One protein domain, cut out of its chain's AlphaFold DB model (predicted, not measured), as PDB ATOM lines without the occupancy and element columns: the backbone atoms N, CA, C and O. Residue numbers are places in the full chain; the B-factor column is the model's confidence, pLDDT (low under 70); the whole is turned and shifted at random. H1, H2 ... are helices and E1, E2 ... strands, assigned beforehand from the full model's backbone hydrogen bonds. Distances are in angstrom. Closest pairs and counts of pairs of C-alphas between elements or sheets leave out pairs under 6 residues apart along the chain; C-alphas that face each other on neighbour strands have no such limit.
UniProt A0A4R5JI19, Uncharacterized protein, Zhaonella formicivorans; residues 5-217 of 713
ATOM      1  N   ILE A   5     145.575 159.679  83.825       84.44
ATOM      2  CA  ILE A   5     146.468 160.618  83.124       84.44
ATOM      3  C   ILE A   5     146.627 161.924  83.907       84.44
ATOM      4  O   ILE A   5     145.755 162.306  84.690       84.44
ATOM      5  N   LEU A   6     147.739 162.630  83.694       86.69
ATOM      6  CA  LEU A   6     147.990 163.944  84.294       86.69
ATOM      7  C   LEU A   6     146.996 164.989  83.779       86.69
ATOM      8  O   LEU A   6     146.739 165.086  82.578       86.69
ATOM      9  N   LYS A   7     146.498 165.834  84.689       85.00
ATOM     10  CA  LYS A   7     145.713 167.018  84.321       85.00
ATOM     11  C   LYS A   7     146.588 168.082  83.663       85.00
ATOM     12  O   LYS A   7     147.799 168.120  83.839       85.00
ATOM     13  N   GLN A   8     145.943 169.001  82.944       76.38
ATOM     14  CA  GLN A   8     146.612 170.180  82.378       76.38
ATOM     15  C   GLN A   8     146.802 171.317  83.392       76.38
ATOM     16  O   GLN A   8     147.681 172.150  83.211       76.38
ATOM     17  N   ASN A   9     145.981 171.355  84.448       82.25
ATOM     18  CA  ASN A   9     146.050 172.354  85.512       82.25
ATOM     19  C   ASN A   9     146.214 171.650  86.859       82.25
ATOM     20  O   ASN A   9     145.489 170.693  87.146       82.25
ATOM     21  N   PHE A  10     147.124 172.161  87.686       85.44
ATOM     22  CA  PHE A  10     147.462 171.592  88.987       85.44
ATOM     23  C   PHE A  10     146.975 172.503  90.121       85.44
ATOM     24  O   PHE A  10     146.931 173.724  89.947       85.44
ATOM     25  N   PRO A  11     146.568 171.937  91.269       86.19
ATOM     26  CA  PRO A  11     146.194 172.734  92.430       86.19
ATOM     27  C   PRO A  11     147.414 173.467  93.005       86.19
ATOM     28  O   PRO A  11     148.561 173.098  92.763       86.19
ATOM     29  N   ASN A  12     147.175 174.496  93.816       83.81
ATOM     30  CA  ASN A  12     148.262 175.135  94.553       83.81
ATOM     31  C   ASN A  12     148.815 174.170  95.608       83.81
ATOM     32  O   ASN A  12     148.053 173.567  96.363       83.81
ATOM     33  N   PHE A  13     150.139 174.085  95.703       84.38
ATOM     34  CA  PHE A  13     150.835 173.334  96.741       84.38
ATOM     35  C   PHE A  13     151.697 174.285  97.564       84.38
ATOM     36  O   PHE A  13     152.521 175.018  97.015       84.38
ATOM     37  N   GLN A  14     151.498 174.296  98.882       77.56
ATOM     38  CA  GLN A  14     152.358 175.056  99.781       77.56
ATOM     39  C   GLN A  14     153.562 174.198 100.156       77.56
ATOM     40  O   GLN A  14     153.439 173.243 100.920       77.56
ATOM     41  N   ASN A  15     154.723 174.566  99.620       72.94
ATOM     42  CA  ASN A  15     156.001 174.016 100.039       72.94
ATOM     43  C   ASN A  15     156.827 175.111 100.712       72.94
ATOM     44  O   ASN A  15     157.147 176.122 100.091       72.94
ATOM     45  N   ASN A  16     157.189 174.892 101.974       66.06
ATOM     46  CA  ASN A  16     158.018 175.822 102.744       66.06
ATOM     47  C   ASN A  16     159.521 175.642 102.471       66.06
ATOM     48  O   ASN A  16     160.353 176.221 103.165       66.06
ATOM     49  N   PHE A  17     159.871 174.834 101.470       69.88
ATOM     50  CA  PHE A  17     161.235 174.577 101.041       69.88
ATOM     51  C   PHE A  17     161.439 175.069  99.603       69.88
ATOM     52  O   PHE A  17     160.631 174.793  98.716       69.88
ATOM     53  N   THR A  18     162.517 175.823  99.376       68.69
ATOM     54  CA  THR A  18     162.896 176.280  98.032       68.69
ATOM     55  C   THR A  18     163.764 175.219  97.390       68.69
ATOM     56  O   THR A  18     164.784 174.859  97.969       68.69
ATOM     57  N   VAL A  19     163.388 174.742  96.201       70.06
ATOM     58  CA  VAL A  19     164.148 173.683  95.526       70.06
ATOM     59  C   VAL A  19     164.758 174.149  94.231       70.06
ATOM     60  O   VAL A  19     164.107 174.780  93.398       70.06
ATOM     61  N   THR A  20     166.029 173.806  94.083       72.38
ATOM     62  CA  THR A  20     166.802 174.033  92.875       72.38
ATOM     63  C   THR A  20     166.335 173.063  91.794       72.38
ATOM     64  O   THR A  20     166.320 171.855  91.991       72.38
ATOM     65  N   LYS A  21     165.924 173.590  90.637       80.94
ATOM     66  CA  LYS A  21     165.554 172.772  89.476       80.94
ATOM     67  C   LYS A  21     166.808 172.360  88.720       80.94
ATOM     68  O   LYS A  21     167.323 173.135  87.916       80.94
ATOM     69  N   ASP A  22     167.307 171.168  88.993       79.19
ATOM     70  CA  ASP A  22     168.710 170.832  88.756       79.19
ATOM     71  C   ASP A  22     168.911 169.508  87.998       79.19
ATOM     72  O   ASP A  22     170.017 168.971  87.947       79.19
ATOM     73  N   MET A  23     167.861 168.979  87.362       86.56
ATOM     74  CA  MET A  23     167.977 167.732  86.614       86.56
ATOM     75  C   MET A  23     169.029 167.870  85.499       86.56
ATOM     76  O   MET A  23     168.921 168.749  84.638       86.56
ATOM     77  N   GLN A  24     170.033 166.995  85.494       86.19
ATOM     78  CA  GLN A  24     171.187 167.033  84.594       86.19
ATOM     79  C   GLN A  24     171.645 165.629  84.163       86.19
ATOM     80  O   GLN A  24     171.042 164.629  84.526       86.19
ATOM     81  N   GLY A  25     172.694 165.548  83.334       85.31
ATOM     82  CA  GLY A  25     173.270 164.277  82.867       85.31
ATOM     83  C   GLY A  25     172.483 163.559  81.760       85.31
ATOM     84  O   GLY A  25     171.392 163.989  81.378       85.31
ATOM     85  N   THR A  26     173.071 162.478  81.234       83.06
ATOM     86  CA  THR A  26     172.451 161.523  80.295       83.06
ATOM     87  C   THR A  26     172.994 160.117  80.610       83.06
ATOM     88  O   THR A  26     174.148 159.847  80.271       83.06
ATOM     89  N   PRO A  27     172.227 159.210  81.250       86.12
ATOM     90  CA  PRO A  27     170.834 159.356  81.692       86.12
ATOM     91  C   PRO A  27     170.635 160.486  82.707       86.12
ATOM     92  O   PRO A  27     171.567 160.849  83.422       86.12
ATOM     93  N   ALA A  28     169.434 161.069  82.712       87.12
ATOM     94  CA  ALA A  28     169.121 162.208  83.563       87.12
ATOM     95  C   ALA A  28     169.004 161.803  85.039       87.12
ATOM     96  O   ALA A  28     168.548 160.699  85.332       87.12
ATOM     97  N   TYR A  29     169.404 162.709  85.928       87.62
ATOM     98  CA  TYR A  29     169.306 162.602  87.383       87.62
ATOM     99  C   TYR A  29     169.229 164.010  88.006       87.62
ATOM    100  O   TYR A  29     169.676 164.981  87.397       87.62
ATOM    101  N   PHE A  30     168.670 164.134  89.205       86.00
ATOM    102  CA  PHE A  30     168.759 165.306  90.081       86.00
ATOM    103  C   PHE A  30     170.128 165.343  90.760       86.00
ATOM    104  O   PHE A  30     170.580 164.332  91.295       86.00
ATOM    105  N   SER A  31     170.826 166.468  90.657       77.19
ATOM    106  CA  SER A  31     172.235 166.588  91.031       77.19
ATOM    107  C   SER A  31     172.492 166.844  92.507       77.19
ATOM    108  O   SER A  31     173.454 166.293  93.033       77.19
ATOM    109  N   ASP A  32     171.657 167.673  93.116       69.94
ATOM    110  CA  ASP A  32     171.672 168.124  94.498       69.94
ATOM    111  C   ASP A  32     170.303 168.776  94.773       69.94
ATOM    112  O   ASP A  32     170.011 169.901  94.348       69.94
ATOM    113  N   GLY A  33     169.436 168.054  95.485       63.50
ATOM    114  CA  GLY A  33     168.133 168.553  95.932       63.50
ATOM    115  C   GLY A  33     168.227 169.619  97.032       63.50
ATOM    116  O   GLY A  33     167.192 170.136  97.464       63.50
ATOM    117  N   GLY A  34     169.445 169.965  97.465       62.09
ATOM    118  CA  GLY A  34     169.761 170.827  98.592       62.09
ATOM    119  C   GLY A  34     169.786 170.064  99.918       62.09
ATOM    120  O   GLY A  34     169.043 169.108 100.119       62.09
ATOM    121  N   ASN A  35     170.604 170.540 100.866       60.66
ATOM    122  CA  ASN A  35     170.721 169.997 102.228       60.66
ATOM    123  C   ASN A  35     171.107 168.505 102.311       60.66
ATOM    124  O   ASN A  35     170.671 167.835 103.249       60.66
ATOM    125  N   ASP A  36     171.969 168.028 101.402       60.94
ATOM    126  CA  ASP A  36     172.459 166.633 101.381       60.94
ATOM    127  C   ASP A  36     171.345 165.622 101.047       60.94
ATOM    128  O   ASP A  36     171.338 164.475 101.483       60.94
ATOM    129  N   ALA A  37     170.331 166.083 100.308       62.94
ATOM    130  CA  ALA A  37     169.289 165.240  99.755       62.94
ATOM    131  C   ALA A  37     169.510 165.095  98.248       62.94
ATOM    132  O   ALA A  37     169.700 166.085  97.546       62.94
ATOM    133  N   PHE A  38     169.381 163.867  97.744       70.00
ATOM    134  CA  PHE A  38     169.394 163.556  96.311       70.00
ATOM    135  C   PHE A  38     170.722 163.761  95.567       70.00
ATOM    136  O   PHE A  38     170.721 164.194  94.413       70.00
ATOM    137  N   ASP A  39     171.844 163.374  96.168       72.88
ATOM    138  CA  ASP A  39     173.149 163.355  95.502       72.88
ATOM    139  C   ASP A  39     173.147 162.440  94.272       72.88
ATOM    140  O   ASP A  39     173.372 161.236  94.355       72.88
ATOM    141  N   SER A  40     172.937 162.992  93.081       80.12
ATOM    142  CA  SER A  40     172.789 162.177  91.866       80.12
ATOM    143  C   SER A  40     171.622 161.174  91.941       80.12
ATOM    144  O   SER A  40     171.764 159.994  91.593       80.12
ATOM    145  N   TRP A  41     170.456 161.629  92.408       77.31
ATOM    146  CA  TRP A  41     169.243 160.817  92.526       77.31
ATOM    147  C   TRP A  41     168.327 160.898  91.304       77.31
ATOM    148  O   TRP A  41     168.170 161.951  90.709       77.31
ATOM    149  N   GLY A  42     167.626 159.816  90.955       73.00
ATOM    150  CA  GLY A  42     166.588 159.866  89.918       73.00
ATOM    151  C   GLY A  42     167.063 159.414  88.540       73.00
ATOM    152  O   GLY A  42     166.689 159.994  87.530       73.00
ATOM    153  N   TYR A  43     167.851 158.343  88.473       87.50
ATOM    154  CA  TYR A  43     168.053 157.610  87.226       87.50
ATOM    155  C   TYR A  43     166.770 156.854  86.861       87.50
ATOM    156  O   TYR A  43     166.546 155.739  87.338       87.50
ATOM    157  N   PHE A  44     165.921 157.472  86.041       90.94
ATOM    158  CA  PHE A  44     164.614 156.926  85.674       90.94
ATOM    159  C   PHE A  44     164.689 155.981  84.477       90.94
ATOM    160  O   PHE A  44     165.201 156.323  83.406       90.94
ATOM    161  N   GLN A  45     164.148 154.783  84.658       92.69
ATOM    162  CA  GLN A  45     164.204 153.700  83.688       92.69
ATOM    163  C   GLN A  45     162.861 152.980  83.607       92.69
ATOM    164  O   GLN A  45     162.133 152.880  84.595       92.69
ATOM    165  N   ILE A  46     162.572 152.403  82.444       93.69
ATOM    166  CA  ILE A  46     161.581 151.335  82.332       93.69
ATOM    167  C   ILE A  46     162.239 150.045  81.864       93.69
ATOM    168  O   ILE A  46     163.198 150.060  81.085       93.69
ATOM    169  N   THR A  47     161.735 148.923  82.368       93.50
ATOM    170  CA  THR A  47     162.153 147.588  81.948       93.50
ATOM    171  C   THR A  47     160.958 146.780  81.483       93.50
ATOM    172  O   THR A  47     159.866 146.940  82.022       93.50
ATOM    173  N   ASN A  48     161.158 145.824  80.581       92.12
ATOM    174  CA  ASN A  48     160.129 144.811  80.348       92.12
ATOM    175  C   ASN A  48     159.913 143.963  81.625       92.12
ATOM    176  O   ASN A  48     160.733 143.987  82.552       92.12
ATOM    177  N   ALA A  49     158.819 143.200  81.701       86.19
ATOM    178  CA  ALA A  49     158.477 142.416  82.898       86.19
ATOM    179  C   ALA A  49     159.614 141.492  83.392       86.19
ATOM    180  O   ALA A  49     159.808 141.331  84.605       86.19
ATOM    181  N   GLY A  50     160.383 140.925  82.454       84.81
ATOM    182  CA  GLY A  50     161.537 140.060  82.723       84.81
ATOM    183  C   GLY A  50     162.829 140.791  83.110       84.81
ATOM    184  O   GLY A  50     163.768 140.137  83.549       84.81
ATOM    185  N   GLY A  51     162.894 142.120  82.971       85.25
ATOM    186  CA  GLY A  51     164.078 142.929  83.280       85.25
ATOM    187  C   GLY A  51     165.237 142.791  82.283       85.25
ATOM    188  O   GLY A  51     166.352 143.200  82.593       85.25
ATOM    189  N   THR A  52     165.008 142.199  81.107       90.75
ATOM    190  CA  THR A  52     166.043 141.943  80.088       90.75
ATOM    191  C   THR A  52     166.261 143.120  79.143       90.75
ATOM    192  O   THR A  52     167.358 143.281  78.613       90.75
ATOM    193  N   VAL A  53     165.239 143.953  78.949       92.75
ATOM    194  CA  VAL A  53     165.313 145.191  78.166       92.75
ATOM    195  C   VAL A  53     165.170 146.352  79.135       92.75
ATOM    196  O   VAL A  53     164.191 146.403  79.874       92.75
ATOM    197  N   VAL A  54     166.137 147.272  79.140       93.94
ATOM    198  CA  VAL A  54     166.157 148.455  80.012       93.94
ATOM    199  C   VAL A  54     166.310 149.695  79.146       93.94
ATOM    200  O   VAL A  54     167.265 149.796  78.376       93.94
ATOM    201  N   THR A  55     165.400 150.650  79.305       95.44
ATOM    202  CA  THR A  55     165.447 151.938  78.609       95.44
ATOM    203  C   THR A  55     165.500 153.066  79.629       95.44
ATOM    204  O   THR A  55     164.666 153.125  80.530       95.44
ATOM    205  N   ASN A  56     166.474 153.967  79.487       94.62
ATOM    206  CA  ASN A  56     166.493 155.227  80.231       94.62
ATOM    207  C   ASN A  56     165.433 156.164  79.652       94.62
ATOM    208  O   ASN A  56     165.355 156.306  78.431       94.62
ATOM    209  N   LEU A  57     164.651 156.809  80.513       94.19
ATOM    210  CA  LEU A  57     163.650 157.764  80.053       94.19
ATOM    211  C   LEU A  57     164.327 159.007  79.445       94.19
ATOM    212  O   LEU A  57     165.331 159.484  79.989       94.19
ATOM    213  N   PRO A  58     163.821 159.519  78.307       88.38
ATOM    214  CA  PRO A  58     164.364 160.722  77.687       88.38
ATOM    215  C   PRO A  58     163.976 161.956  78.513       88.38
ATOM    216  O   PRO A  58     162.820 162.131  78.854       88.38
ATOM    217  N   PHE A  59     164.926 162.830  78.836       90.06
ATOM    218  CA  PHE A  59     164.632 164.138  79.442       90.06
ATOM    219  C   PHE A  59     165.367 165.216  78.657       90.06
ATOM    220  O   PHE A  59     166.300 165.846  79.168       90.06
ATOM    221  N   THR A  60     165.022 165.370  77.375       89.06
ATOM    222  CA  THR A  60     165.685 166.368  76.528       89.06
ATOM    223  C   THR A  60     165.273 167.783  76.920       89.06
ATOM    224  O   THR A  60     166.112 168.685  76.895       89.06
ATOM    225  N   GLN A  61     164.024 167.975  77.360       88.12
ATOM    226  CA  GLN A  61     163.524 169.244  77.893       88.12
ATOM    227  C   GLN A  61     163.244 169.110  79.387       88.12
ATOM    228  O   GLN A  61     162.324 168.418  79.784       88.12
ATOM    229  N   ARG A  62     164.022 169.764  80.250       85.81
ATOM    230  CA  ARG A  62     163.916 169.629  81.717       85.81
ATOM    231  C   ARG A  62     164.076 170.976  82.415       85.81
ATOM    232  O   ARG A  62     164.535 171.935  81.805       85.81
ATOM    233  N   ASN A  63     163.706 171.036  83.696       86.81
ATOM    234  CA  ASN A  63     163.837 172.226  84.559       86.81
ATOM    235  C   ASN A  63     163.049 173.468  84.083       86.81
ATOM    236  O   ASN A  63     163.473 174.601  84.303       86.81
ATOM    237  N   GLY A  64     161.889 173.262  83.448       85.38
ATOM    238  CA  GLY A  64     160.957 174.336  83.083       85.38
ATOM    239  C   GLY A  64     160.321 175.039  84.290       85.38
ATOM    240  O   GLY A  64     160.500 174.635  85.443       85.38
ATOM    241  N   LEU A  65     159.552 176.103  84.040       87.81
ATOM    242  CA  LEU A  65     158.762 176.781  85.079       87.81
ATOM    243  C   LEU A  65     157.707 175.835  85.678       87.81
ATOM    244  O   LEU A  65     157.311 174.862  85.037       87.81
ATOM    245  N   ASP A  66     157.248 176.118  86.901       86.62
ATOM    246  CA  ASP A  66     156.160 175.337  87.507       86.62
ATOM    247  C   ASP A  66     154.905 175.423  86.626       86.62
ATOM    248  O   ASP A  66     154.608 176.472  86.052       86.62
ATOM    249  N   GLY A  67     154.201 174.304  86.474       84.88
ATOM    250  CA  GLY A  67     153.083 174.133  85.548       84.88
ATOM    251  C   GLY A  67     153.489 173.858  84.095       84.88
ATOM    252  O   GLY A  67     152.616 173.608  83.266       84.88
ATOM    253  N   THR A  68     154.783 173.873  83.755       89.50
ATOM    254  CA  THR A  68     155.247 173.545  82.396       89.50
ATOM    255  C   THR A  68     155.483 172.044  82.262       89.50
ATOM    256  O   THR A  68     156.344 171.490  82.946       89.50
ATOM    257  N   ILE A  69     154.749 171.402  81.349       92.38
ATOM    258  CA  ILE A  69     154.871 169.974  81.035       92.38
ATOM    259  C   ILE A  69     155.433 169.802  79.628       92.38
ATOM    260  O   ILE A  69     154.893 170.340  78.661       92.38
ATOM    261  N   TYR A  70     156.502 169.023  79.520       93.25
ATOM    262  CA  TYR A  70     157.108 168.615  78.258       93.25
ATOM    263  C   TYR A  70     156.607 167.232  77.862       93.25
ATOM    264  O   TYR A  70     156.227 166.442  78.723       93.25
ATOM    265  N   THR A  71     156.564 166.948  76.563       93.50
ATOM    266  CA  THR A  71     156.143 165.652  76.014       93.50
ATOM    267  C   THR A  71     157.184 165.170  75.018       93.50
ATOM    268  O   THR A  71     157.584 165.925  74.133       93.50
ATOM    269  N   GLU A  72     157.629 163.928  75.176       93.25
ATOM    270  CA  GLU A  72     158.674 163.310  74.366       93.25
ATOM    271  C   GLU A  72     158.311 161.851  74.060       93.25
ATOM    272  O   GLU A  72     157.740 161.162  74.903       93.25
ATOM    273  N   GLU A  73     158.662 161.363  72.870       94.69
ATOM    274  CA  GLU A  73     158.476 159.959  72.487       94.69
ATOM    275  C   GLU A  73     159.800 159.186  72.539       94.69
ATOM    276  O   GLU A  73     160.869 159.725  72.243       94.69
ATOM    277  N   PHE A  74     159.740 157.899  72.883       94.25
ATOM    278  CA  PHE A  74     160.895 157.003  72.891       94.25
ATOM    279  C   PHE A  74     160.522 155.556  72.568       94.25
ATOM    280  O   PHE A  74     159.357 155.175  72.573       94.25
ATOM    281  N   GLN A  75     161.533 154.740  72.270       94.25
ATOM    282  CA  GLN A  75     161.360 153.325  71.944       94.25
ATOM    283  C   GLN A  75     161.705 152.440  73.146       94.25
ATOM    284  O   GLN A  75     162.778 152.576  73.744       94.25
ATOM    285  N   HIS A  76     160.832 151.490  73.468       92.81
ATOM    286  CA  HIS A  76     161.093 150.457  74.465       92.81
ATOM    287  C   HIS A  76     160.436 149.137  74.061       92.81
ATOM    288  O   HIS A  76     159.253 149.092  73.734       92.81
ATOM    289  N   ASP A  77     161.230 148.063  74.083       91.00
ATOM    290  CA  ASP A  77     160.795 146.694  73.771       91.00
ATOM    291  C   ASP A  77     160.033 146.568  72.432       91.00
ATOM    292  O   ASP A  77     159.032 145.860  72.306       91.00
ATOM    293  N   GLY A  78     160.506 147.308  71.420       85.25
ATOM    294  CA  GLY A  78     159.933 147.340  70.072       85.25
ATOM    295  C   GLY A  78     158.661 148.180  69.915       85.25
ATOM    296  O   GLY A  78     158.092 148.170  68.831       85.25
ATOM    297  N   GLU A  79     158.229 148.892  70.958       88.19
ATOM    298  CA  GLU A  79     157.059 149.776  70.936       88.19
ATOM    299  C   GLU A  79     157.446 151.238  71.164       88.19
ATOM    300  O   GLU A  79     158.482 151.542  71.766       88.19
ATOM    301  N   THR A  80     156.569 152.142  70.732       87.75
ATOM    302  CA  THR A  80     156.678 153.579  70.982       87.75
ATOM    303  C   THR A  80     155.956 153.941  72.273       87.75
ATOM    304  O   THR A  80     154.807 153.551  72.501       87.75
ATOM    305  N   TRP A  81     156.641 154.717  73.102       92.00
ATOM    306  CA  TRP A  81     156.181 155.207  74.391       92.00
ATOM    307  C   TRP A  81     156.234 156.729  74.420       92.00
ATOM    308  O   TRP A  81     157.101 157.342  73.802       92.00
ATOM    309  N   GLU A  82     155.323 157.329  75.171       94.44
ATOM    310  CA  GLU A  82     155.255 158.752  75.468       94.44
ATOM    311  C   GLU A  82     155.683 158.984  76.920       94.44
ATOM    312  O   GLU A  82     155.233 158.294  77.837       94.44
ATOM    313  N   LEU A  83     156.531 159.988  77.128       95.44
ATOM    314  CA  LEU A  83     156.820 160.574  78.425       95.44
ATOM    315  C   LEU A  83     156.267 161.997  78.457       95.44
ATOM    316  O   LEU A  83     156.735 162.851  77.704       95.44
ATOM    317  N   LYS A  84     155.346 162.285  79.380       94.81
ATOM    318  CA  LYS A  84     155.064 163.663  79.801       94.81
ATOM    319  C   LYS A  84     155.706 163.923  81.142       94.81
ATOM    320  O   LYS A  84     155.520 163.125  82.051       94.81
ATOM    321  N   GLN A  85     156.431 165.020  81.297       94.00
ATOM    322  CA  GLN A  85     157.070 165.326  82.573       94.00
ATOM    323  C   GLN A  85     157.267 166.816  82.799       94.00
ATOM    324  O   GLN A  85     157.286 167.607  81.855       94.00
ATOM    325  N   GLY A  86     157.401 167.189  84.065       92.31
ATOM    326  CA  GLY A  86     157.720 168.549  84.454       92.31
ATOM    327  C   GLY A  86     157.415 168.831  85.915       92.31
ATOM    328  O   GLY A  86     156.987 167.970  86.683       92.31
ATOM    329  N   TRP A  87     157.640 170.083  86.289       90.69
ATOM    330  CA  TRP A  87     157.385 170.587  87.631       90.69
ATOM    331  C   TRP A  87     155.932 171.014  87.725       90.69
ATOM    332  O   TRP A  87     155.545 172.003  87.113       90.69
ATOM    333  N   VAL A  88     155.114 170.261  88.453       91.31
ATOM    334  CA  VAL A  88     153.663 170.508  88.546       91.31
ATOM    335  C   VAL A  88     153.316 171.525  89.626       91.31
ATOM    336  O   VAL A  88     152.298 172.204  89.534       91.31
ATOM    337  N   ALA A  89     154.189 171.661  90.621       89.62
ATOM    338  CA  ALA A  89     154.156 172.703  91.633       89.62
ATOM    339  C   ALA A  89     155.563 172.890  92.220       89.62
ATOM    340  O   ALA A  89     156.420 172.013  92.075       89.62
ATOM    341  N   SER A  90     155.787 173.996  92.933       85.25
ATOM    342  CA  SER A  90     157.032 174.210  93.674       85.25
ATOM    343  C   SER A  90     157.225 173.076  94.673       85.25
ATOM    344  O   SER A  90     156.487 172.978  95.654       85.25
ATOM    345  N   GLY A  91     158.199 172.200  94.435       83.50
ATOM    346  CA  GLY A  91     158.392 171.035  95.289       83.50
ATOM    347  C   GLY A  91     158.059 169.680  94.691       83.50
ATOM    348  O   GLY A  91     158.367 168.681  95.329       83.50
ATOM    349  N   ILE A  92     157.354 169.642  93.554       88.94
ATOM    350  CA  ILE A  92     156.754 168.414  93.027       88.94
ATOM    351  C   ILE A  92     157.037 168.282  91.533       88.94
ATOM    352  O   ILE A  92     156.578 169.082  90.713       88.94
ATOM    353  N   PHE A  93     157.740 167.214  91.186       90.44
ATOM    354  CA  PHE A  93     157.990 166.784  89.821       90.44
ATOM    355  C   PHE A  93     157.078 165.607  89.469       90.44
ATOM    356  O   PHE A  93     156.955 164.662  90.248       90.44
ATOM    357  N   ALA A  94     156.433 165.651  88.305       93.81
ATOM    358  CA  ALA A  94     155.545 164.588  87.848       93.81
ATOM    359  C   ALA A  94     155.997 164.012  86.508       93.81
ATOM    360  O   ALA A  94     156.565 164.714  85.671       93.81
ATOM    361  N   MET A  95     155.693 162.734  86.305       93.94
ATOM    362  CA  MET A  95     155.902 162.004  85.065       93.94
ATOM    363  C   MET A  95     154.662 161.177  84.737       93.94
ATOM    364  O   MET A  95     154.059 160.571  85.617       93.94
ATOM    365  N   GLN A  96     154.320 161.114  83.461       94.44
ATOM    366  CA  GLN A  96     153.365 160.192  82.870       94.44
ATOM    367  C   GLN A  96     154.111 159.389  81.817       94.44
ATOM    368  O   GLN A  96     154.689 159.970  80.902       94.44
ATOM    369  N   ILE A  97     154.075 158.069  81.945       93.38
ATOM    370  CA  ILE A  97     154.714 157.136  81.022       93.38
ATOM    371  C   ILE A  97     153.604 156.291  80.410       93.38
ATOM    372  O   ILE A  97     152.916 155.582  81.143       93.38
ATOM    373  N   LEU A  98     153.419 156.375  79.093       90.81
ATOM    374  CA  LEU A  98     152.360 155.661  78.375       90.81
ATOM    375  C   LEU A  98     152.914 154.921  77.166       90.81
ATOM    376  O   LEU A  98     153.660 155.486  76.376       90.81
ATOM    377  N   GLN A  99     152.488 153.680  76.974       86.44
ATOM    378  CA  GLN A  99     152.666 152.980  75.712       86.44
ATOM    379  C   GLN A  99     151.644 153.517  74.703       86.44
ATOM    380  O   GLN A  99     150.439 153.493  74.955       86.44
ATOM    381  N   ILE A 100     152.110 154.012  73.554       81.25
ATOM    382  CA  ILE A 100     151.236 154.642  72.551       81.25
ATOM    383  C   ILE A 100     151.065 153.812  71.271       81.25
ATOM    384  O   ILE A 100     150.175 154.115  70.475       81.25
ATOM    385  N   THR A 101     151.843 152.737  71.093       70.81
ATOM    386  CA  THR A 101     151.699 151.775  69.982       70.81
ATOM    387  C   THR A 101     151.683 150.324  70.458       70.81
ATOM    388  O   THR A 101     152.206 150.012  71.523       70.81
ATOM    389  N   GLY A 102     151.131 149.434  69.628       69.56
ATOM    390  CA  GLY A 102     151.163 147.985  69.849       69.56
ATOM    391  C   GLY A 102     150.145 147.475  70.869       69.56
ATOM    392  O   GLY A 102     149.246 148.199  71.294       69.56
ATOM    393  N   GLU A 103     150.272 146.195  71.217       71.75
ATOM    394  CA  GLU A 103     149.511 145.561  72.301       71.75
ATOM    395  C   GLU A 103     150.150 145.880  73.657       71.75
ATOM    396  O   GLU A 103     151.374 145.983  73.744       71.75
ATOM    397  N   ASP A 104     149.338 146.012  74.711       74.75
ATOM    398  CA  ASP A 104     149.801 146.361  76.060       74.75
ATOM    399  C   ASP A 104     150.879 145.386  76.556       74.75
ATOM    400  O   ASP A 104     150.597 144.228  76.879       74.75
ATOM    401  N   LYS A 105     152.123 145.869  76.655       79.38
ATOM    402  CA  LYS A 105     153.243 145.086  77.177       79.38
ATOM    403  C   LYS A 105     153.430 145.370  78.665       79.38
ATOM    404  O   LYS A 105     153.488 146.533  79.070       79.38
ATOM    405  N   PRO A 106     153.567 144.327  79.503       86.25
ATOM    406  CA  PRO A 106     153.859 144.522  80.909       86.25
ATOM    407  C   PRO A 106     155.286 145.061  81.087       86.25
ATOM    408  O   PRO A 106     156.260 144.476  80.602       86.25
ATOM    409  N   PHE A 107     155.413 146.151  81.837       89.94
ATOM    410  CA  PHE A 107     156.665 146.851  82.104       89.94
ATOM    411  C   PHE A 107     156.826 147.142  83.599       89.94
ATOM    412  O   PHE A 107     155.874 147.081  84.374       89.94
ATOM    413  N   LYS A 108     158.043 147.467  84.022       89.44
ATOM    414  CA  LYS A 108     158.358 147.933  85.373       89.44
ATOM    415  C   LYS A 108     159.006 149.299  85.280       89.44
ATOM    416  O   LYS A 108     159.897 149.500  84.459       89.44
ATOM    417  N   PHE A 109     158.596 150.217  86.139       89.38
ATOM    418  CA  PHE A 109     159.286 151.479  86.335       89.38
ATOM    419  C   PHE A 109     160.367 151.308  87.401       89.38
ATOM    420  O   PHE A 109     160.140 150.700  88.450       89.38
ATOM    421  N   LYS A 110     161.551 151.839  87.122       87.94
ATOM    422  CA  LYS A 110     162.712 151.793  88.000       87.94
ATOM    423  C   LYS A 110     163.252 153.199  88.208       87.94
ATOM    424  O   LYS A 110     163.422 153.954  87.255       87.94
ATOM    425  N   LEU A 111     163.599 153.506  89.448       85.81
ATOM    426  CA  LEU A 111     164.424 154.655  89.800       85.81
ATOM    427  C   LEU A 111     165.554 154.195  90.703       85.81
ATOM    428  O   LEU A 111     165.403 153.278  91.510       85.81
ATOM    429  N   SER A 112     166.690 154.851  90.566       85.00
ATOM    430  CA  SER A 112     167.836 154.625  91.432       85.00
ATOM    431  C   SER A 112     168.651 155.894  91.587       85.00
ATOM    432  O   SER A 112     168.544 156.803  90.765       85.00
ATOM    433  N   GLY A 113     169.502 155.928  92.599       81.38
ATOM    434  CA  GLY A 113     170.517 156.959  92.769       81.38
ATOM    435  C   GLY A 113     171.037 156.974  94.194       81.38
ATOM    436  O   GLY A 113     170.845 155.989  94.907       81.38
ATOM    437  N   ASN A 114     171.658 158.078  94.603       80.56
ATOM    438  CA  ASN A 114     172.106 158.290  95.974       80.56
ATOM    439  C   ASN A 114     171.230 159.352  96.681       80.56
ATOM    440  O   ASN A 114     170.956 160.415  96.136       80.56
ATOM    441  N   TYR A 115     170.689 159.001  97.851       72.38
ATOM    442  CA  TYR A 115     169.799 159.854  98.644       72.38
ATOM    443  C   TYR A 115     170.537 160.917  99.468       72.38
ATOM    444  O   TYR A 115     169.868 161.844  99.910       72.38
ATOM    445  N   GLY A 116     171.855 160.790  99.659       67.88
ATOM    446  CA  GLY A 116     172.722 161.744 100.366       67.88
ATOM    447  C   GLY A 116     172.783 161.604 101.899       67.88
ATOM    448  O   GLY A 116     173.398 162.421 102.561       67.88
ATOM    449  N   SER A 117     172.176 160.580 102.521       63.88
ATOM    450  CA  SER A 117     172.087 160.521 104.001       63.88
ATOM    451  C   SER A 117     173.339 159.979 104.708       63.88
ATOM    452  O   SER A 117     173.570 158.772 104.735       63.88
ATOM    453  N   ASP A 118     174.035 160.824 105.468       61.44
ATOM    454  CA  ASP A 118     175.128 160.434 106.361       61.44
ATOM    455  C   ASP A 118     174.638 159.928 107.743       61.44
ATOM    456  O   ASP A 118     174.860 160.502 108.802       61.44
ATOM    457  N   SER A 119     174.059 158.720 107.749       54.69
ATOM    458  CA  SER A 119     173.966 157.790 108.903       54.69
ATOM    459  C   SER A 119     172.799 157.864 109.914       54.69
ATOM    460  O   SER A 119     172.830 157.122 110.901       54.69
ATOM    461  N   SER A 120     171.690 158.570 109.644       58.75
ATOM    462  CA  SER A 120     170.460 158.425 110.465       58.75
ATOM    463  C   SER A 120     169.112 158.550 109.743       58.75
ATOM    464  O   SER A 120     168.109 158.900 110.362       58.75
ATOM    465  N   SER A 121     169.019 158.214 108.455       62.97
ATOM    466  CA  SER A 121     167.734 158.297 107.740       62.97
ATOM    467  C   SER A 121     166.666 157.304 108.234       62.97
ATOM    468  O   SER A 121     166.892 156.087 108.218       62.97
ATOM    469  N   GLN A 122     165.485 157.807 108.580       69.06
ATOM    470  CA  GLN A 122     164.241 157.052 108.682       69.06
ATOM    471  C   GLN A 122     163.596 156.913 107.302       69.06
ATOM    472  O   GLN A 122     163.657 157.805 106.463       69.06
ATOM    473  N   TYR A 123     162.930 155.790 107.070       73.50
ATOM    474  CA  TYR A 123     162.173 155.571 105.847       73.50
ATOM    475  C   TYR A 123     160.883 154.835 106.166       73.50
ATOM    476  O   TYR A 123     160.785 154.089 107.144       73.50
ATOM    477  N   GLY A 124     159.887 155.024 105.314       73.00
ATOM    478  CA  GLY A 124     158.611 154.363 105.471       73.00
ATOM    479  C   GLY A 124     157.795 154.356 104.194       73.00
ATOM    480  O   GLY A 124     158.164 154.910 103.159       73.00
ATOM    481  N   ARG A 125     156.650 153.687 104.284       77.88
ATOM    482  CA  ARG A 125     155.671 153.578 103.209       77.88
ATOM    483  C   ARG A 125     154.289 153.834 103.778       77.88
ATOM    484  O   ARG A 125     153.929 153.249 104.797       77.88
ATOM    485  N   VAL A 126     153.515 154.655 103.084       79.19
ATOM    486  CA  VAL A 126     152.104 154.897 103.379       79.19
ATOM    487  C   VAL A 126     151.299 154.533 102.141       79.19
ATOM    488  O   VAL A 126     151.560 155.052 101.058       79.19
ATOM    489  N   THR A 127     150.321 153.645 102.303       78.88
ATOM    490  CA  THR A 127     149.344 153.338 101.258       78.88
ATOM    491  C   THR A 127     147.977 153.791 101.737       78.88
ATOM    492  O   THR A 127     147.491 153.298 102.755       78.88
ATOM    493  N   THR A 128     147.365 154.707 100.995       79.12
ATOM    494  CA  THR A 128     146.065 155.294 101.334       79.12
ATOM    495  C   THR A 128     145.093 155.071 100.186       79.12
ATOM    496  O   THR A 128     145.456 155.208  99.016       79.12
ATOM    497  N   GLN A 129     143.854 154.715 100.520       79.56
ATOM    498  CA  GLN A 129     142.783 154.541  99.547       79.56
ATOM    499  C   GLN A 129     141.983 155.839  99.388       79.56
ATOM    500  O   GLN A 129     141.459 156.365 100.368       79.56
ATOM    501  N   TYR A 130     141.828 156.298  98.148       69.00
ATOM    502  CA  TYR A 130     140.986 157.428  97.759       69.00
ATOM    503  C   TYR A 130     139.942 156.950  96.744       69.00
ATOM    504  O   TYR A 130     140.191 156.898  95.539       69.00
ATOM    505  N   GLY A 131     138.763 156.559  97.234       73.25
ATOM    506  CA  GLY A 131     137.733 155.943  96.391       73.25
ATOM    507  C   GLY A 131     138.222 154.622  95.784       73.25
ATOM    508  O   GLY A 131     138.493 153.671  96.516       73.25
ATOM    509  N   GLU A 132     138.335 154.574  94.455       67.19
ATOM    510  CA  GLU A 132     138.837 153.414  93.697       67.19
ATOM    511  C   GLU A 132     140.363 153.424  93.492       67.19
ATOM    512  O   GLU A 132     140.908 152.457  92.973       67.19
ATOM    513  N   VAL A 133     141.066 154.494  93.890       72.00
ATOM    514  CA  VAL A 133     142.521 154.624  93.707       72.00
ATOM    515  C   VAL A 133     143.264 154.273  94.987       72.00
ATOM    516  O   VAL A 133     142.931 154.774  96.061       72.00
ATOM    517  N   TYR A 134     144.340 153.500  94.862       73.69
ATOM    518  CA  TYR A 134     145.340 153.339  95.914       73.69
ATOM    519  C   TYR A 134     146.577 154.179  95.595       73.69
ATOM    520  O   TYR A 134     147.204 154.000  94.553       73.69
ATOM    521  N   LEU A 135     146.940 155.088  96.503       77.31
ATOM    522  CA  LEU A 135     148.191 155.841  96.432       77.31
ATOM    523  C   LEU A 135     149.195 155.224  97.398       77.31
ATOM    524  O   LEU A 135     149.004 155.283  98.613       77.31
ATOM    525  N   THR A 136     150.266 154.649  96.857       76.31
ATOM    526  CA  THR A 136     151.409 154.181  97.646       76.31
ATOM    527  C   THR A 136     152.534 155.200  97.538       76.31
ATOM    528  O   THR A 136     153.134 155.363  96.476       76.31
ATOM    529  N   THR A 137     152.838 155.850  98.657       81.50
ATOM    530  CA  THR A 137     153.899 156.847  98.778       81.50
ATOM    531  C   THR A 137     155.000 156.316  99.684       81.50
ATOM    532  O   THR A 137     154.757 155.936 100.833       81.50
ATOM    533  N   PHE A 138     156.220 156.295  99.166       79.06
ATOM    534  CA  PHE A 138     157.416 156.056  99.964       79.06
ATOM    535  C   PHE A 138     157.953 157.382 100.434       79.06
ATOM    536  O   PHE A 138     157.881 158.364  99.698       79.06
ATOM    537  N   TRP A 139     158.493 157.386 101.641       78.75
ATOM    538  CA  TRP A 139     159.119 158.562 102.194       78.75
ATOM    539  C   TRP A 139     160.447 158.228 102.852       78.75
ATOM    540  O   TRP A 139     160.607 157.161 103.447       78.75
ATOM    541  N   ASN A 140     161.381 159.163 102.743       75.50
ATOM    542  CA  ASN A 140     162.658 159.152 103.437       75.50
ATOM    543  C   ASN A 140     162.810 160.478 104.192       75.50
ATOM    544  O   ASN A 140     162.352 161.521 103.721       75.50
ATOM    545  N   ASN A 141     163.394 160.395 105.379       72.44
ATOM    546  CA  ASN A 141     163.727 161.511 106.240       72.44
ATOM    547  C   ASN A 141     165.135 161.278 106.835       72.44
ATOM    548  O   ASN A 141     165.373 160.195 107.354       72.44
ATOM    549  N   ASP A 142     166.035 162.263 106.835       64.38
ATOM    550  CA  ASP A 142     167.295 162.238 107.589       64.38
ATOM    551  C   ASP A 142     167.111 162.595 109.084       64.38
ATOM    552  O   ASP A 142     166.956 163.754 109.451       64.38
ATOM    553  N   GLY A 143     167.177 161.600 109.979       53.19
ATOM    554  CA  GLY A 143     166.881 161.744 111.414       53.19
ATOM    555  C   GLY A 143     167.928 162.479 112.268       53.19
ATOM    556  O   GLY A 143     167.829 162.435 113.496       53.19
ATOM    557  N   GLY A 144     168.936 163.117 111.665       51.41
ATOM    558  CA  GLY A 144     170.044 163.785 112.361       51.41
ATOM    559  C   GLY A 144     169.895 165.302 112.543       51.41
ATOM    560  O   GLY A 144     170.708 165.905 113.246       51.41
ATOM    561  N   LYS A 145     168.887 165.946 111.931       51.84
ATOM    562  CA  LYS A 145     168.815 167.421 111.792       51.84
ATOM    563  C   LYS A 145     167.607 168.079 112.491       51.84
ATOM    564  O   LYS A 145     167.267 169.231 112.218       51.84
ATOM    565  N   ASP A 146     167.061 167.416 113.510       50.41
ATOM    566  CA  ASP A 146     165.802 167.750 114.203       50.41
ATOM    567  C   ASP A 146     165.861 168.907 115.237       50.41
ATOM    568  O   ASP A 146     165.239 168.847 116.297       50.41
ATOM    569  N   ALA A 147     166.618 169.986 115.002       42.88
ATOM    570  CA  ALA A 147     166.758 171.033 116.031       42.88
ATOM    571  C   ALA A 147     165.943 172.318 115.815       42.88
ATOM    572  O   ALA A 147     165.719 173.025 116.796       42.88
ATOM    573  N   THR A 148     165.475 172.664 114.601       43.38
ATOM    574  CA  THR A 148     164.718 173.937 114.439       43.38
ATOM    575  C   THR A 148     163.817 174.091 113.200       43.38
ATOM    576  O   THR A 148     163.520 175.225 112.824       43.38
ATOM    577  N   GLY A 149     163.343 173.018 112.548       50.28
ATOM    578  CA  GLY A 149     162.537 173.218 111.328       50.28
ATOM    579  C   GLY A 149     161.832 172.032 110.666       50.28
ATOM    580  O   GLY A 149     161.299 172.239 109.580       50.28
ATOM    581  N   GLY A 150     161.782 170.844 111.284       52.03
ATOM    582  CA  GLY A 150     161.309 169.619 110.620       52.03
ATOM    583  C   GLY A 150     162.268 169.191 109.506       52.03
ATOM    584  O   GLY A 150     163.062 169.998 109.042       52.03
ATOM    585  N   ASP A 151     162.252 167.931 109.094       53.44
ATOM    586  CA  ASP A 151     163.215 167.418 108.116       53.44
ATOM    587  C   ASP A 151     162.643 167.391 106.684       53.44
ATOM    588  O   ASP A 151     161.422 167.272 106.517       53.44
ATOM    589  N   PRO A 152     163.477 167.511 105.626       54.62
ATOM    590  CA  PRO A 152     162.993 167.448 104.255       54.62
ATOM    591  C   PRO A 152     162.472 166.038 103.982       54.62
ATOM    592  O   PRO A 152     163.237 165.084 103.858       54.62
ATOM    593  N   GLN A 153     161.150 165.905 103.874       68.00
ATOM    594  CA  GLN A 153     160.547 164.656 103.456       68.00
ATOM    595  C   GLN A 153     160.687 164.565 101.943       68.00
ATOM    596  O   GLN A 153     160.079 165.335 101.194       68.00
ATOM    597  N   VAL A 154     161.498 163.613 101.499       77.38
ATOM    598  CA  VAL A 154     161.432 163.165 100.119       77.38
ATOM    599  C   VAL A 154     160.335 162.133 100.023       77.38
ATOM    600  O   VAL A 154     160.347 161.154 100.770       77.38
ATOM    601  N   THR A 155     159.442 162.302  99.055       81.00
ATOM    602  CA  THR A 155     158.500 161.260  98.691       81.00
ATOM    603  C   THR A 155     158.551 160.908  97.220       81.00
ATOM    604  O   THR A 155     158.858 161.732  96.360       81.00
ATOM    605  N   TRP A 156     158.191 159.663  96.920       82.38
ATOM    606  CA  TRP A 156     157.799 159.297  95.571       82.38
ATOM    607  C   TRP A 156     156.577 158.387  95.592       82.38
ATOM    608  O   TRP A 156     156.441 157.492  96.433       82.38
ATOM    609  N   THR A 157     155.655 158.664  94.679       85.50
ATOM    610  CA  THR A 157     154.348 158.020  94.575       85.50
ATOM    611  C   THR A 157     154.166 157.517  93.157       85.50
ATOM    612  O   THR A 157     154.391 158.267  92.208       85.50
ATOM    613  N   VAL A 158     153.729 156.268  93.010       82.19
ATOM    614  CA  VAL A 158     153.361 155.694  91.711       82.19
ATOM    615  C   VAL A 158     151.857 155.478  91.681       82.19
ATOM    616  O   VAL A 158     151.294 154.901  92.612       82.19
ATOM    617  N   VAL A 159     151.224 155.920  90.599       83.31
ATOM    618  CA  VAL A 159     149.821 155.648  90.285       83.31
ATOM    619  C   VAL A 159     149.809 154.828  88.999       83.31
ATOM    620  O   VAL A 159     150.175 155.354  87.948       83.31
ATOM    621  N   PRO A 160     149.467 153.534  89.038       79.75
ATOM    622  CA  PRO A 160     149.370 152.750  87.818       79.75
ATOM    623  C   PRO A 160     148.311 153.320  86.880       79.75
ATOM    624  O   PRO A 160     147.343 153.935  87.327       79.75
ATOM    625  N   TYR A 161     148.475 153.081  85.582       78.06
ATOM    626  CA  TYR A 161     147.445 153.444  84.624       78.06
ATOM    627  C   TYR A 161     146.157 152.657  84.904       78.06
ATOM    628  O   TYR A 161     145.118 153.273  85.082       78.06
ATOM    629  N   ASP A 162     146.213 151.328  85.028       72.12
ATOM    630  CA  ASP A 162     145.026 150.501  85.295       72.12
ATOM    631  C   ASP A 162     144.553 150.598  86.770       72.12
ATOM    632  O   ASP A 162     145.327 150.264  87.675       72.12
ATOM    633  N   PRO A 163     143.288 150.994  87.042       61.19
ATOM    634  CA  PRO A 163     142.718 151.029  88.396       61.19
ATOM    635  C   PRO A 163     142.544 149.644  89.046       61.19
ATOM    636  O   PRO A 163     142.264 149.569  90.240       61.19
ATOM    637  N   GLY A 164     142.673 148.547  88.293       53.69
ATOM    638  CA  GLY A 164     142.486 147.179  88.788       53.69
ATOM    639  C   GLY A 164     143.571 146.660  89.741       53.69
ATOM    640  O   GLY A 164     143.437 145.550  90.254       53.69
ATOM    641  N   LEU A 165     144.638 147.427  89.984       57.81
ATOM    642  CA  LEU A 165     145.735 147.039  90.873       57.81
ATOM    643  C   LEU A 165     145.393 147.377  92.335       57.81
ATOM    644  O   LEU A 165     145.119 148.526  92.683       57.81
ATOM    645  N   THR A 166     145.402 146.369  93.212       56.84
ATOM    646  CA  THR A 166     145.108 146.540  94.643       56.84
ATOM    647  C   THR A 166     146.291 147.159  95.399       56.84
ATOM    648  O   THR A 166     147.407 147.223  94.892       56.84
ATOM    649  N   ALA A 167     146.103 147.549  96.666       54.59
ATOM    650  CA  ALA A 167     147.194 148.000  97.547       54.59
ATOM    651  C   ALA A 167     148.396 147.026  97.629       54.59
ATOM    652  O   ALA A 167     149.508 147.451  97.941       54.59
ATOM    653  N   ALA A 168     148.183 145.729  97.366       53.78
ATOM    654  CA  ALA A 168     149.242 144.723  97.296       53.78
ATOM    655  C   ALA A 168     149.957 144.693  95.930       53.78
ATOM    656  O   ALA A 168     151.123 144.302  95.864       53.78
ATOM    657  N   ASP A 169     149.276 145.148  94.873       52.09
ATOM    658  CA  ASP A 169     149.744 145.179  93.484       52.09
ATOM    659  C   ASP A 169     150.341 146.540  93.084       52.09
ATOM    660  O   ASP A 169     150.961 146.657  92.034       52.09
ATOM    661  N   VAL A 170     150.205 147.575  93.922       53.41
ATOM    662  CA  VAL A 170     150.919 148.853  93.763       53.41
ATOM    663  C   VAL A 170     152.071 148.963  94.758       53.41
ATOM    664  O   VAL A 170     151.947 149.596  95.815       53.41
ATOM    665  N   PRO A 171     153.227 148.373  94.424       53.41
ATOM    666  CA  PRO A 171     154.466 148.925  94.938       53.41
ATOM    667  C   PRO A 171     155.572 148.940  93.876       53.41
ATOM    668  O   PRO A 171     155.585 148.147  92.933       53.41
ATOM    669  N   PRO A 172     156.618 149.723  94.112       55.03
ATOM    670  CA  PRO A 172     157.963 149.224  94.008       55.03
ATOM    671  C   PRO A 172     158.207 148.136  95.049       55.03
ATOM    672  O   PRO A 172     158.383 148.413  96.235       55.03
ATOM    673  N   ALA A 173     158.138 146.881  94.614       49.28
ATOM    674  CA  ALA A 173     158.563 145.753  95.423       49.28
ATOM    675  C   ALA A 173     160.097 145.697  95.397       49.28
ATOM    676  O   ALA A 173     160.705 145.642  94.333       49.28
ATOM    677  N   THR A 174     160.692 145.661  96.590       54.72
ATOM    678  CA  THR A 174     162.130 145.753  96.901       54.72
ATOM    679  C   THR A 174     162.720 147.153  96.713       54.72
ATOM    680  O   THR A 174     162.964 147.605  95.600       54.72
ATOM    681  N   SER A 175     162.976 147.833  97.835       57.34
ATOM    682  CA  SER A 175     164.083 148.777  97.916       57.34
ATOM    683  C   SER A 175     165.322 147.983  98.314       57.34
ATOM    684  O   SER A 175     165.343 147.303  99.342       57.34
ATOM    685  N   SER A 176     166.344 147.989  97.465       63.00
ATOM    686  CA  SER A 176     167.675 147.550  97.869       63.00
ATOM    687  C   SER A 176     168.489 148.795  98.178       63.00
ATOM    688  O   SER A 176     168.626 149.688  97.339       63.00
ATOM    689  N   ARG A 177     168.988 148.865  99.412       65.81
ATOM    690  CA  ARG A 177     169.849 149.948  99.870       65.81
ATOM    691  C   ARG A 177     171.265 149.427 100.071       65.81
ATOM    692  O   ARG A 177     171.462 148.381 100.689       65.81
ATOM    693  N   SER A 178     172.244 150.157  99.552       68.81
ATOM    694  CA  SER A 178     173.665 149.906  99.788       68.81
ATOM    695  C   SER A 178     174.353 151.236 100.082       68.81
ATOM    696  O   SER A 178     174.618 152.019  99.169       68.81
ATOM    697  N   GLY A 179     174.582 151.512 101.370       74.00
ATOM    698  CA  GLY A 179     174.961 152.853 101.822       74.00
ATOM    699  C   GLY A 179     173.846 153.840 101.490       74.00
ATOM    700  O   GLY A 179     172.688 153.575 101.804       74.00
ATOM    701  N   ASP A 180     174.178 154.912 100.785       71.31
ATOM    702  CA  ASP A 180     173.223 155.980 100.458       71.31
ATOM    703  C   ASP A 180     172.537 155.749  99.111       71.31
ATOM    704  O   ASP A 180     171.602 156.455  98.739       71.31
ATOM    705  N   ASN A 181     172.944 154.687  98.407       78.06
ATOM    706  CA  ASN A 181     172.313 154.275  97.170       78.06
ATOM    707  C   ASN A 181     171.041 153.481  97.441       78.06
ATOM    708  O   ASN A 181     171.069 152.484  98.167       78.06
ATOM    709  N   GLU A 182     169.962 153.852  96.767       76.81
ATOM    710  CA  GLU A 182     168.704 153.119  96.791       76.81
ATOM    711  C   GLU A 182     168.193 152.892  95.368       76.81
ATOM    712  O   GLU A 182     168.438 153.667  94.442       76.81
ATOM    713  N   THR A 183     167.517 151.765  95.178       80.75
ATOM    714  CA  THR A 183     166.823 151.423  93.937       80.75
ATOM    715  C   THR A 183     165.398 151.018  94.262       80.75
ATOM    716  O   THR A 183     165.198 150.084  95.033       80.75
ATOM    717  N   GLY A 184     164.424 151.688  93.650       80.44
ATOM    718  CA  GLY A 184     163.016 151.302  93.671       80.44
ATOM    719  C   GLY A 184     162.599 150.709  92.327       80.44
ATOM    720  O   GLY A 184     162.905 151.281  91.282       80.44
ATOM    721  N   LEU A 185     161.895 149.575  92.345       82.94
ATOM    722  CA  LEU A 185     161.425 148.883  91.139       82.94
ATOM    723  C   LEU A 185     159.974 148.427  91.287       82.94
ATOM    724  O   LEU A 185     159.693 147.597  92.149       82.94
ATOM    725  N   THR A 186     159.068 148.915  90.434       81.75
ATOM    726  CA  THR A 186     157.648 148.514  90.442       81.75
ATOM    727  C   THR A 186     157.452 147.029  90.159       81.75
ATOM    728  O   THR A 186     158.260 146.384  89.483       81.75
ATOM    729  N   VAL A 187     156.328 146.477  90.617       78.88
ATOM    730  CA  VAL A 187     155.795 145.264  89.985       78.88
ATOM    731  C   VAL A 187     155.482 145.537  88.510       78.88
ATOM    732  O   VAL A 187     155.481 146.687  88.056       78.88
ATOM    733  N   ALA A 188     155.263 144.469  87.744       83.69
ATOM    734  CA  ALA A 188     154.886 144.616  86.349       83.69
ATOM    735  C   ALA A 188     153.496 145.270  86.253       83.69
ATOM    736  O   ALA A 188     152.528 144.738  86.791       83.69
ATOM    737  N   MET A 189     153.427 146.412  85.578       82.25
ATOM    738  CA  MET A 189     152.213 147.153  85.244       82.25
ATOM    739  C   MET A 189     152.000 147.084  83.732       82.25
ATOM    740  O   MET A 189     152.954 146.872  82.986       82.25
ATOM    741  N   SER A 190     150.773 147.297  83.271       80.56
ATOM    742  CA  SER A 190     150.453 147.339  81.841       80.56
ATOM    743  C   SER A 190     150.063 148.752  81.418       80.56
ATOM    744  O   SER A 190     149.548 149.523  82.229       80.56
ATOM    745  N   HIS A 191     150.285 149.073  80.142       80.50
ATOM    746  CA  HIS A 191     149.901 150.318  79.459       80.50
ATOM    747  C   HIS A 191     150.622 151.600  79.909       80.50
ATOM    748  O   HIS A 191     151.044 152.388  79.066       80.50
ATOM    749  N   GLY A 192     150.795 151.834  81.211       87.62
ATOM    750  CA  GLY A 192     151.507 153.009  81.701       87.62
ATOM    751  C   GLY A 192     151.434 153.240  83.207       87.62
ATOM    752  O   GLY A 192     150.895 152.426  83.961       87.62
ATOM    753  N   CYS A 193     151.975 154.372  83.650       87.44
ATOM    754  CA  CYS A 193     151.844 154.864  85.020       87.44
ATOM    755  C   CYS A 193     152.086 156.377  85.120       87.44
ATOM    756  O   CYS A 193     152.682 157.001  84.240       87.44
ATOM    757  N   LEU A 194     151.646 156.949  86.239       90.88
ATOM    758  CA  LEU A 194     152.050 158.258  86.724       90.88
ATOM    759  C   LEU A 194     153.042 158.096  87.873       90.88
ATOM    760  O   LEU A 194     152.902 157.204  88.711       90.88
ATOM    761  N   VAL A 195     154.018 158.990  87.939       90.12
ATOM    762  CA  VAL A 195     155.012 159.044  89.008       90.12
ATOM    763  C   VAL A 195     155.112 160.478  89.498       90.12
ATOM    764  O   VAL A 195     155.302 161.389  88.701       90.12
ATOM    765  N   PHE A 196     155.007 160.676  90.805       91.00
ATOM    766  CA  PHE A 196     155.185 161.972  91.454       91.00
ATOM    767  C   PHE A 196     156.351 161.879  92.422       91.00
ATOM    768  O   PHE A 196     156.419 160.933  93.202       91.00
ATOM    769  N   ILE A 197     157.245 162.857  92.381       88.44
ATOM    770  CA  ILE A 197     158.391 162.984  93.274       88.44
ATOM    771  C   ILE A 197     158.249 164.329  93.965       88.44
ATOM    772  O   ILE A 197     158.110 165.349  93.292       88.44
ATOM    773  N   GLN A 198     158.246 164.329  95.293       87.50
ATOM    774  CA  GLN A 198     158.152 165.542  96.089       87.50
ATOM    775  C   GLN A 198     159.321 165.650  97.059       87.50
ATOM    776  O   GLN A 198     159.879 164.656  97.515       87.50
ATOM    777  N   TRP A 199     159.662 166.890  97.376       80.31
ATOM    778  CA  TRP A 199     160.702 167.265  98.323       80.31
ATOM    779  C   TRP A 199     160.295 168.487  99.141       80.31
ATOM    780  O   TRP A 199     159.532 169.348  98.687       80.31
ATOM    781  N   GLY A 200     160.795 168.562 100.369       73.38
ATOM    782  CA  GLY A 200     160.554 169.674 101.283       73.38
ATOM    783  C   GLY A 200     159.748 169.302 102.524       73.38
ATOM    784  O   GLY A 200     159.453 168.138 102.787       73.38
ATOM    785  N   TYR A 201     159.417 170.327 103.306       73.81
ATOM    786  CA  TYR A 201     158.823 170.199 104.638       73.81
ATOM    787  C   TYR A 201     157.302 170.089 104.567       73.81
ATOM    788  O   TYR A 201     156.580 171.071 104.753       73.81
ATOM    789  N   THR A 202     156.800 168.896 104.268       76.69
ATOM    790  CA  THR A 202     155.361 168.629 104.263       76.69
ATOM    791  C   THR A 202     155.064 167.208 104.723       76.69
ATOM    792  O   THR A 202     155.972 166.407 104.904       76.69
ATOM    793  N   THR A 203     153.790 166.908 104.953       81.19
ATOM    794  CA  THR A 203     153.356 165.565 105.350       81.19
ATOM    795  C   THR A 203     153.037 164.719 104.121       81.19
ATOM    796  O   THR A 203     152.494 165.232 103.143       81.19
ATOM    797  N   VAL A 204     153.254 163.401 104.204       81.00
ATOM    798  CA  VAL A 204     152.812 162.438 103.172       81.00
ATOM    799  C   VAL A 204     151.341 162.634 102.795       81.00
ATOM    800  O   VAL A 204     150.989 162.536 101.624       81.00
ATOM    801  N   GLN A 205     150.488 162.952 103.774       84.00
ATOM    802  CA  GLN A 205     149.068 163.213 103.547       84.00
ATOM    803  C   GLN A 205     148.854 164.412 102.614       84.00
ATOM    804  O   GLN A 205     148.148 164.286 101.620       84.00
ATOM    805  N   ALA A 206     149.524 165.541 102.866       85.00
ATOM    806  CA  ALA A 206     149.422 166.725 102.014       85.00
ATOM    807  C   ALA A 206     149.931 166.471 100.582       85.00
ATOM    808  O   ALA A 206     149.377 167.010  99.623       85.00
ATOM    809  N   VAL A 207     150.956 165.623 100.419       86.62
ATOM    810  CA  VAL A 207     151.422 165.183  99.093       86.62
ATOM    811  C   VAL A 207     150.349 164.353  98.388       86.62
ATOM    812  O   VAL A 207     150.040 164.600  97.225       86.62
ATOM    813  N   GLN A 208     149.748 163.385  99.079       87.38
ATOM    814  CA  GLN A 208     148.699 162.544  98.501       87.38
ATOM    815  C   GLN A 208     147.430 163.339  98.152       87.38
ATOM    816  O   GLN A 208     146.855 163.113  97.086       87.38
ATOM    817  N   ASP A 209     147.050 164.320  98.976       87.94
ATOM    818  CA  ASP A 209     145.929 165.232  98.715       87.94
ATOM    819  C   ASP A 209     146.166 166.107  97.472       87.94
ATOM    820  O   ASP A 209     145.231 166.408  96.724       87.94
ATOM    821  N   PHE A 210     147.417 166.500  97.212       91.06
ATOM    822  CA  PHE A 210     147.796 167.159  95.962       91.06
ATOM    823  C   PHE A 210     147.698 166.193  94.772       91.06
ATOM    824  O   PHE A 210     147.121 166.529  93.734       91.06
ATOM    825  N   ILE A 211     148.238 164.980  94.919       90.25
ATOM    826  CA  ILE A 211     148.313 163.978  93.848       90.25
ATOM    827  C   ILE A 211     146.917 163.565  93.373       90.25
ATOM    828  O   ILE A 211     146.671 163.578  92.168       90.25
ATOM    829  N   ILE A 212     145.979 163.283  94.284       87.31
ATOM    830  CA  ILE A 212     144.611 162.863  93.924       87.31
ATOM    831  C   ILE A 212     143.846 163.940  93.137       87.31
ATOM    832  O   ILE A 212     142.920 163.644  92.384       87.31
ATOM    833  N   GLN A 213     144.252 165.203  93.268       87.31
ATOM    834  CA  GLN A 213     143.696 166.324  92.514       87.31
ATOM    835  C   GLN A 213     144.433 166.589  91.193       87.31
ATOM    836  O   GLN A 213     143.910 167.344  90.371       87.31
ATOM    837  N   SER A 214     145.590 165.962  90.966       86.81
ATOM    838  CA  SER A 214     146.527 166.246  89.865       86.81
ATOM    839  C   SER A 214     146.432 165.285  88.676       86.81
ATOM    840  O   SER A 214     147.070 165.510  87.647       86.81
ATOM    841  N   PHE A 215     145.615 164.238  88.781       86.25
ATOM    842  CA  PHE A 215     145.310 163.329  87.681       86.25
ATOM    843  C   PHE A 215     143.799 163.159  87.502       86.25
ATOM    844  O   PHE A 215     142.997 163.507  88.372       86.25
ATOM    845  N   GLU A 216     143.402 162.653  86.344       79.00
ATOM    846  CA  GLU A 216     142.021 162.328  85.999       79.00
ATOM    847  C   GLU A 216     141.948 160.979  85.282       79.00
ATOM    848  O   GLU A 216     142.968 160.437  84.856       79.00
ATOM    849  N   ARG A 217     140.743 160.404  85.187       69.75
ATOM    850  CA  ARG A 217     140.509 159.227  84.344       69.75
ATOM    851  C   ARG A 217     140.776 159.626  82.892       69.75
ATOM    852  O   ARG A 217     140.199 160.603  82.414       69.75
TER     853      ARG A 217
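Overview. This is residues 5 to 217 of the 713 residues of an uncharacterized protein of Zhaonella formicivorans (UniProt A0A4R5JI19). The domain is a sandwich of two twisted sheets, only partly face to face: the larger sheet, E3 E4 E5 E12 E9 E8 E7, curls round helix H1 on one face, and the smaller sheet, E2 E1 E6 E11 E10, covers part of its other face. A long stretch with no named element, residues 5 to 42, leads into E1, and its first residues pair with E13 beside the end of H1. The 213 printed residues hold twelve named strands, then one named helix and a thirteenth strand; both sheets are antiparallel throughout, in the orders just given. The class is mostly strand, although under half of the residues, 105 of 213, are in named elements. The whole is compact, with a radius of gyration of the C-alphas of 16.2 A, and elongated in outline, spanning 54 by 35 by 34 A.

Arrangement. In the larger sheet E3, residues 69 to 76, is an edge strand and the antiparallel neighbour of E4, residues 79 to 89, with N 72 and O 83 2.9 A apart. E4 forms a hairpin with E5, residues 92 to 99, where N 84 and O 96 are 2.8 A apart; E3 E4 E5 is a meander, each strand the antiparallel neighbour of the one before. E12, residues 192 to 198, stands between E5 and E9, residues 154 to 160, with N 95 and O 195 at 2.8 A and N 157 and O 196 at 2.8 A. E8, residues 133 to 142, and the other edge strand, E7, residues 121 to 130, complete a second meander, E7 E8 E9, with N 138 and O 156 at 3.0 A and N 126 and O 137 at 2.9 A. H1, residues 204 to 214, is on this sheet, with 55 pairs of C-alphas within 10 A; the closest C-alphas of H1 and E8 are those of Gln 208 and Leu 135, 7.0 A apart. In H1, 6 of 7 O i to N i+4 pairs are within hydrogen-bond range. E13, residues 215 to 217, pairs with no named strand, but residues 5 to 6 pair antiparallel with its residues 215 to 216. In the smaller sheet the edge strand E2, residues 54 to 56, forms a hairpin with E1, residues 43 to 48, where N 46 and O 55 are 2.9 A apart. Next come E6, residues 107 to 114, with N 45 and O 110 at 2.8 A, E11, residues 181 to 186, with N 184 and O 111 at 2.8 A, and the edge strand E10, residues 172 to 178, with N 173 and O 185 at 3.0 A. Where the two sheets face each other, their parts lie 9.3 A centre to centre, with best planes 21 degrees apart. E6 and E12 are near each other, with 8 pairs of C-alphas within 10 A.

Along the chain. E1 begins at C-alpha 43, (168.053, 157.610, 87.226). E4 is the longest strand by residues and measures 31.0 A from first to last C-alpha; E8 measures 29.4 A, E7 28.6 A, E6 23.7 A and E5 23.6 A. H1, 15.2 A long, begins at C-alpha 204, (152.812, 162.438, 103.172), and E13 ends at C-alpha 217, (140.509, 159.227, 84.344).

Size, cuts and confidence. The two C-alphas farthest apart are those of Gly 102 and Ala 147, at 53.9 A, while those of Ile 5 and Arg 217 are 6.2 A apart. The printed part has no cut, and the long links are E2 to E3, E8 to E9 and E9 to E10. The mean pLDDT of the printed part is 78.7; 48 residues are under 70, among them residues 142 to 153 and 163 to 178, and E10 has a mean of 59.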